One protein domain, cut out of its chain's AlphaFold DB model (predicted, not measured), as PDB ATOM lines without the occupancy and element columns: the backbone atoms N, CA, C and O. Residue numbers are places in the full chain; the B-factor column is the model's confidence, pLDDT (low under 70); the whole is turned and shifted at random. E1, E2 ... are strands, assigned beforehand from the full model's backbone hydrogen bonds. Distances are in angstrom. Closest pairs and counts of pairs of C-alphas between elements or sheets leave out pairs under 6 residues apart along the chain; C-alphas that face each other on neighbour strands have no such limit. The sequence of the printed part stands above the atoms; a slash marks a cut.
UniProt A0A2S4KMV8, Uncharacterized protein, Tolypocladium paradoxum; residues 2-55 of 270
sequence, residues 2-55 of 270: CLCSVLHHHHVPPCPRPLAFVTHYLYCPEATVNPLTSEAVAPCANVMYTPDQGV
ATOM      1  N   CYS A   2     -13.585 -78.408  61.444       86.69
ATOM      2  CA  CYS A   2     -13.583 -78.827  60.041       86.69
ATOM      3  C   CYS A   2     -14.890 -78.375  59.372       86.69
ATOM      4  O   CYS A   2     -15.934 -78.383  60.024       86.69
ATOM      5  N   LEU A   3     -14.852 -78.009  58.092       84.69
ATOM      6  CA  LEU A   3     -16.051 -77.674  57.317       84.69
ATOM      7  C   LEU A   3     -16.347 -78.788  56.318       84.69
ATOM      8  O   LEU A   3     -15.429 -79.344  55.721       84.69
ATOM      9  N   CYS A   4     -17.624 -79.110  56.156       82.25
ATOM     10  CA  CYS A   4     -18.121 -80.065  55.176       82.25
ATOM     11  C   CYS A   4     -19.093 -79.340  54.245       82.25
ATOM     12  O   CYS A   4     -20.159 -78.910  54.695       82.25
ATOM     13  N   SER A   5     -18.752 -79.255  52.962       77.19
ATOM     14  CA  SER A   5     -19.642 -78.790  51.898       77.19
ATOM     15  C   SER A   5     -19.991 -79.955  50.969       77.19
ATOM     16  O   SER A   5     -19.246 -80.930  50.842       77.19
ATOM     17  N   VAL A   6     -21.171 -79.900  50.357       69.62
ATOM     18  CA  VAL A   6     -21.586 -80.874  49.342       69.62
ATOM     19  C   VAL A   6     -21.733 -80.123  48.037       69.62
ATOM     20  O   VAL A   6     -22.642 -79.310  47.892       69.62
ATOM     21  N   LEU A   7     -20.847 -80.419  47.095       61.41
ATOM     22  CA  LEU A   7     -21.026 -80.039  45.709       61.41
ATOM     23  C   LEU A   7     -21.958 -81.041  45.038       61.41
ATOM     24  O   LEU A   7     -21.798 -82.253  45.189       61.41
ATOM     25  N   HIS A   8     -22.925 -80.541  44.279       56.94
ATOM     26  CA  HIS A   8     -23.632 -81.357  43.304       56.94
ATOM     27  C   HIS A   8     -23.200 -80.944  41.899       56.94
ATOM     28  O   HIS A   8     -23.019 -79.764  41.609       56.94
ATOM     29  N   HIS A   9     -23.047 -81.921  41.015       57.47
ATOM     30  CA  HIS A   9     -22.856 -81.664  39.595       57.47
ATOM     31  C   HIS A   9     -24.197 -81.842  38.889       57.47
ATOM     32  O   HIS A   9     -24.765 -82.938  38.875       57.47
ATOM     33  N   HIS A  10     -24.709 -80.757  38.313       53.19
ATOM     34  CA  HIS A  10     -25.844 -80.829  37.406       53.19
ATOM     35  C   HIS A  10     -25.356 -81.246  36.027       53.19
ATOM     36  O   HIS A  10     -24.481 -80.616  35.438       53.19
ATOM     37  N   HIS A  11     -25.956 -82.302  35.494       56.56
ATOM     38  CA  HIS A  11     -25.849 -82.586  34.077       56.56
ATOM     39  C   HIS A  11     -26.965 -81.844  33.341       56.56
ATOM     40  O   HIS A  11     -28.127 -81.916  33.741       56.56
ATOM     41  N   VAL A  12     -26.620 -81.132  32.270       44.66
ATOM     42  CA  VAL A  12     -27.615 -80.468  31.421       44.66
ATOM     43  C   VAL A  12     -28.263 -81.525  30.511       44.66
ATOM     44  O   VAL A  12     -27.546 -82.363  29.948       44.66
ATOM     45  N   PRO A  13     -29.604 -81.561  30.382       41.31
ATOM     46  CA  PRO A  13     -30.278 -82.419  29.414       41.31
ATOM     47  C   PRO A  13     -29.707 -82.229  27.997       41.31
ATOM     48  O   PRO A  13     -29.421 -81.091  27.630       41.31
ATOM     49  N   PRO A  14     -29.564 -83.304  27.197       47.12
ATOM     50  CA  PRO A  14     -30.141 -84.639  27.375       47.12
ATOM     51  C   PRO A  14     -29.191 -85.656  28.042       47.12
ATOM     52  O   PRO A  14     -29.097 -86.801  27.606       47.12
ATOM     53  N   CYS A  15     -28.468 -85.285  29.100       51.62
ATOM     54  CA  CYS A  15     -27.649 -86.244  29.840       51.62
ATOM     55  C   CYS A  15     -28.510 -87.180  30.724       51.62
ATOM     56  O   CYS A  15     -29.180 -86.697  31.637       51.62
ATOM     57  N   PRO A  16     -28.469 -88.516  30.531       54.34
ATOM     58  CA  PRO A  16     -29.238 -89.471  31.338       54.34
ATOM     59  C   PRO A  16     -28.562 -89.824  32.677       54.34
ATOM     60  O   PRO A  16     -29.018 -90.729  33.378       54.34
ATOM     61  N   ARG A  17     -27.433 -89.189  33.023       49.69
ATOM     62  CA  ARG A  17     -26.660 -89.548  34.219       49.69
ATOM     63  C   ARG A  17     -27.356 -89.032  35.487       49.69
ATOM     64  O   ARG A  17     -27.833 -87.897  35.496       49.69
ATOM     65  N   PRO A  18     -27.390 -89.834  36.568       56.00
ATOM     66  CA  PRO A  18     -27.892 -89.367  37.852       56.00
ATOM     67  C   PRO A  18     -27.001 -88.243  38.394       56.00
ATOM     68  O   PRO A  18     -25.800 -88.221  38.129       56.00
ATOM     69  N   LEU A  19     -27.588 -87.331  39.171       56.56
ATOM     70  CA  LEU A  19     -26.852 -86.266  39.856       56.56
ATOM     71  C   LEU A  19     -25.729 -86.867  40.712       56.56
ATOM     72  O   LEU A  19     -25.968 -87.773  41.516       56.56
ATOM     73  N   ALA A  20     -24.510 -86.356  40.546       60.06
ATOM     74  CA  ALA A  20     -23.372 -86.741  41.367       60.06
ATOM     75  C   ALA A  20     -23.217 -85.754  42.530       60.06
ATOM     76  O   ALA A  20     -23.196 -84.543  42.315       60.06
ATOM     77  N   PHE A  21     -23.083 -86.279  43.749       63.00
ATOM     78  CA  PHE A  21     -22.775 -85.501  44.948       63.00
ATOM     79  C   PHE A  21     -21.331 -85.780  45.368       63.00
ATOM     80  O   PHE A  21     -20.973 -86.935  45.618       63.00
ATOM     81  N   VAL A  22     -20.519 -84.733  45.468       67.50
ATOM     82  CA  VAL A  22     -19.138 -84.791  45.949       67.50
ATOM     83  C   VAL A  22     -19.065 -84.037  47.269       67.50
ATOM     84  O   VAL A  22     -19.480 -82.886  47.376       67.50
ATOM     85  N   THR A  23     -18.575 -84.700  48.312       76.00
ATOM     86  CA  THR A  23     -18.386 -84.076  49.625       76.00
ATOM     87  C   THR A  23     -16.972 -83.528  49.720       76.00
ATOM     88  O   THR A  23     -16.012 -84.292  49.617       76.00
ATOM     89  N   HIS A  24     -16.849 -82.222  49.931       75.38
ATOM     90  CA  HIS A  24     -15.576 -81.549  50.145       75.38
ATOM     91  C   HIS A  24     -15.403 -81.247  51.631       75.38
ATOM     92  O   HIS A  24     -16.328 -80.791  52.309       75.38
ATOM     93  N   TYR A  25     -14.199 -81.509  52.137       78.44
ATOM     94  CA  TYR A  25     -13.830 -81.222  53.516       78.44
ATOM     95  C   TYR A  25     -12.715 -80.183  53.553       78.44
ATOM     96  O   TYR A  25     -11.673 -80.363  52.925       78.44
ATOM     97  N   LEU A  26     -12.912 -79.133  54.345       80.50
ATOM     98  CA  LEU A  26     -11.833 -78.258  54.789       80.50
ATOM     99  C   LEU A  26     -11.419 -78.709  56.186       80.50
ATOM    100  O   LEU A  26     -12.188 -78.606  57.147       80.50
ATOM    101  N   TYR A  27     -10.215 -79.256  56.281       88.88
ATOM    102  CA  TYR A  27      -9.684 -79.833  57.509       88.88
ATOM    103  C   TYR A  27      -9.072 -78.753  58.404       88.88
ATOM    104  O   TYR A  27      -8.316 -77.903  57.944       88.88
ATOM    105  N   CYS A  28      -9.387 -78.781  59.699       90.12
ATOM    106  CA  CYS A  28      -8.687 -77.961  60.690       90.12
ATOM    107  C   CYS A  28      -7.451 -78.694  61.242       90.12
ATOM    108  O   CYS A  28      -7.319 -79.894  61.010       90.12
ATOM    109  N   PRO A  29      -6.587 -78.035  62.038       93.19
ATOM    110  CA  PRO A  29      -5.383 -78.670  62.589       93.19
ATOM    111  C   PRO A  29      -5.642 -79.913  63.457       93.19
ATOM    112  O   PRO A  29      -4.785 -80.777  63.563       93.19
ATOM    113  N   GLU A  30      -6.832 -80.026  64.055       93.00
ATOM    114  CA  GLU A  30      -7.261 -81.207  64.825       93.00
ATOM    115  C   GLU A  30      -7.766 -82.376  63.957       93.00
ATOM    116  O   GLU A  30      -8.298 -83.356  64.481       93.00
ATOM    117  N   ALA A  31      -7.705 -82.264  62.627       92.44
ATOM    118  CA  ALA A  31      -8.086 -83.354  61.739       92.44
ATOM    119  C   ALA A  31      -7.161 -84.561  61.933       92.44
ATOM    120  O   ALA A  31      -5.987 -84.431  62.280       92.44
ATOM    121  N   THR A  32      -7.692 -85.758  61.690       94.06
ATOM    122  CA  THR A  32      -6.861 -86.961  61.714       94.06
ATOM    123  C   THR A  32      -5.931 -86.911  60.512       94.06
ATOM    124  O   THR A  32      -6.415 -86.830  59.383       94.06
ATOM    125  N   VAL A  33      -4.622 -86.975  60.746       93.69
ATOM    126  CA  VAL A  33      -3.602 -86.997  59.691       93.69
ATOM    127  C   VAL A  33      -2.956 -88.371  59.577       93.69
ATOM    128  O   VAL A  33      -2.826 -89.104  60.559       93.69
ATOM    129  N   ASN A  34      -2.538 -88.728  58.370       86.56
ATOM    130  CA  ASN A  34      -1.676 -89.875  58.145       86.56
ATOM    131  C   ASN A  34      -0.280 -89.570  58.723       86.56
ATOM    132  O   ASN A  34       0.333 -88.589  58.305       86.56
ATOM    133  N   PRO A  35       0.266 -90.393  59.638       82.44
ATOM    134  CA  PRO A  35       1.550 -90.104  60.281       82.44
ATOM    135  C   PRO A  35       2.751 -90.157  59.324       82.44
ATOM    136  O   PRO A  35       3.810 -89.639  59.663       82.44
ATOM    137  N   LEU A  36       2.613 -90.786  58.152       82.81
ATOM    138  CA  LEU A  36       3.693 -90.914  57.170       82.81
ATOM    139  C   LEU A  36       3.710 -89.760  56.160       82.81
ATOM    140  O   LEU A  36       4.783 -89.356  55.723       82.81
ATOM    141  N   THR A  37       2.537 -89.249  55.778       91.19
ATOM    142  CA  THR A  37       2.407 -88.213  54.735       91.19
ATOM    143  C   THR A  37       2.022 -86.846  55.288       91.19
ATOM    144  O   THR A  37       2.109 -85.854  54.574       91.19
ATOM    145  N   SER A  38       1.604 -86.778  56.555       88.19
ATOM    146  CA  SER A  38       1.008 -85.595  57.192       88.19
ATOM    147  C   SER A  38      -0.270 -85.085  56.509       88.19
ATOM    148  O   SER A  38      -0.734 -83.987  56.808       88.19
ATOM    149  N   GLU A  39      -0.876 -85.871  55.616       90.19
ATOM    150  CA  GLU A  39      -2.121 -85.507  54.937       90.19
ATOM    151  C   GLU A  39      -3.337 -85.803  55.813       90.19
ATOM    152  O   GLU A  39      -3.397 -86.832  56.489       90.19
ATOM    153  N   ALA A  40      -4.339 -84.926  55.775       88.31
ATOM    154  CA  ALA A  40      -5.593 -85.136  56.485       88.31
ATOM    155  C   ALA A  40      -6.403 -86.283  55.851       88.31
ATOM    156  O   ALA A  40      -6.739 -86.246  54.670       88.31
ATOM    157  N   VAL A  41      -6.744 -87.289  56.657       92.75
ATOM    158  CA  VAL A  41      -7.494 -88.488  56.243       92.75
ATOM    159  C   VAL A  41      -8.919 -88.528  56.793       92.75
ATOM    160  O   VAL A  41      -9.754 -89.261  56.267       92.75
ATOM    161  N   ALA A  42      -9.219 -87.762  57.848       90.81
ATOM    162  CA  ALA A  42     -10.573 -87.641  58.386       90.81
ATOM    163  C   ALA A  42     -10.779 -86.313  59.137       90.81
ATOM    164  O   ALA A  42      -9.842 -85.812  59.767       90.81
ATOM    165  N   PRO A  43     -12.000 -85.740  59.120       90.31
ATOM    166  CA  PRO A  43     -12.302 -84.526  59.868       90.31
ATOM    167  C   PRO A  43     -12.258 -84.772  61.379       90.31
ATOM    168  O   PRO A  43     -12.403 -85.901  61.850       90.31
ATOM    169  N   CYS A  44     -12.080 -83.705  62.156       91.25
ATOM    170  CA  CYS A  44     -12.188 -83.779  63.610       91.25
ATOM    171  C   CYS A  44     -13.644 -84.015  64.058       91.25
ATOM    172  O   CYS A  44     -14.585 -83.903  63.268       91.25
ATOM    173  N   ALA A  45     -13.843 -84.296  65.350       90.06
ATOM    174  CA  ALA A  45     -15.172 -84.523  65.931       90.06
ATOM    175  C   ALA A  45     -16.126 -83.320  65.773       90.06
ATOM    176  O   ALA A  45     -17.342 -83.490  65.742       90.06
ATOM    177  N   ASN A  46     -15.572 -82.115  65.618       87.31
ATOM    178  CA  ASN A  46     -16.304 -80.864  65.447       87.31
ATOM    179  C   ASN A  46     -16.386 -80.476  63.959       87.31
ATOM    180  O   ASN A  46     -15.894 -79.412  63.559       87.31
ATOM    181  N   VAL A  47     -16.955 -81.359  63.127       85.38
ATOM    182  CA  VAL A  47     -17.290 -81.029  61.732       85.38
ATOM    183  C   VAL A  47     -18.559 -80.175  61.716       85.38
ATOM    184  O   VAL A  47     -19.576 -80.540  62.305       85.38
ATOM    185  N   MET A  48     -18.512 -79.041  61.028       85.19
ATOM    186  CA  MET A  48     -19.692 -78.237  60.730       85.19
ATOM    187  C   MET A  48     -20.078 -78.449  59.277       85.19
ATOM    188  O   MET A  48     -19.267 -78.285  58.366       85.19
ATOM    189  N   TYR A  49     -21.333 -78.828  59.072       77.75
ATOM    190  CA  TYR A  49     -21.929 -78.866  57.751       77.75
ATOM    191  C   TYR A  49     -22.384 -77.456  57.387       77.75
ATOM    192  O   TYR A  49     -23.224 -76.889  58.088       77.75
ATOM    193  N   THR A  50     -21.829 -76.896  56.317       69.62
ATOM    194  CA  THR A  50     -22.303 -75.633  55.746       69.62
ATOM    195  C   THR A  50     -23.262 -75.974  54.603       69.62
ATOM    196  O   THR A  50     -22.798 -76.417  53.551       69.62
ATOM    197  N   PRO A  51     -24.590 -75.838  54.796       58.72
ATOM    198  CA  PRO A  51     -25.579 -76.115  53.751       58.72
ATOM    199  C   PRO A  51     -25.575 -75.075  52.621       58.72
ATOM    200  O   PRO A  51     -26.185 -75.313  51.582       58.72
ATOM    201  N   ASP A  52     -24.906 -73.937  52.813       51.69
ATOM    202  CA  ASP A  52     -24.733 -72.919  51.781       51.69
ATOM    203  C   ASP A  52     -23.708 -73.451  50.769       51.69
ATOM    204  O   ASP A  52     -22.534 -73.594  51.093       51.69
ATOM    205  N   GLN A  53     -24.060 -73.830  49.544       52.28
ATOM    206  CA  GLN A  53     -25.019 -73.196  48.650       52.28
ATOM    207  C   GLN A  53     -25.840 -74.271  47.927       52.28
ATOM    208  O   GLN A  53     -25.405 -74.842  46.928       52.28
ATOM    209  N   GLY A  54     -27.044 -74.568  48.414       50.53
ATOM    210  CA  GLY A  54     -28.016 -75.248  47.566       50.53
ATOM    211  C   GLY A  54     -28.278 -74.363  46.349       50.53
ATOM    212  O   GLY A  54     -28.755 -73.244  46.517       50.53
ATOM    213  N   VAL A  55     -27.939 -74.834  45.145       53.50
ATOM    214  CA  VAL A  55     -28.341 -74.177  43.897       53.50
ATOM    215  C   VAL A  55     -29.842 -73.950  43.965       53.50
ATOM    216  O   VAL A  55     -30.630 -74.898  44.021       53.50
TER     217      VAL A  55
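AT A GLANCE: This is residues 2 to 55 of the 270 residues of an uncharacterized protein of Tolypocladium paradoxum (UniProt A0A2S4KMV8). With little regular structure, the domain is a long two-stranded hairpin, E1 and E2, whose loop tip, residues 12 to 17, sticks out at one end; short E4 runs beside the beginning of E1, and a loop with short E3 makes the other end. The 54 printed residues hold four strands, E1 to E4, and no named helix; the class is all strand, with 21 residues in named elements. The mixed sheet runs E2, E1, E4. The whole is flat, 46 by 25 by 11 A, and only just loose, close to extended, with a radius of gyration of the C-alphas of 14.9 A.

HOW THE PARTS SIT: E1, residues 2 to 9, and E2, residues 20 to 26, form an antiparallel hairpin at 157 degrees; N 5 and O 24 are within hydrogen-bond range at 2.9 A. E4, residues 47 to 49, is parallel to E1 at 37 degrees, with N 48 and O 2 at 2.8 A. E3, residues 40 to 42, pairs with no named strand, but residues 32 to 33 pair antiparallel with it.

IN THESE COORDINATES: E1 spans 22.6 A from C-alpha 2 at (-13.583, -78.827, 60.041), E2 19.6 A, E3 5.9 A, and E4 6.5 A to C-alpha 49 at (-21.929, -78.866, 57.751).

THE WHOLE: The farthest C-alphas, of Pro 14 and Pro 35, are 46.0 A apart. The printed part has no cut; the link from E2 to E3 is long. Residues 6 to 22 and 50 to 55 have pLDDT under 70.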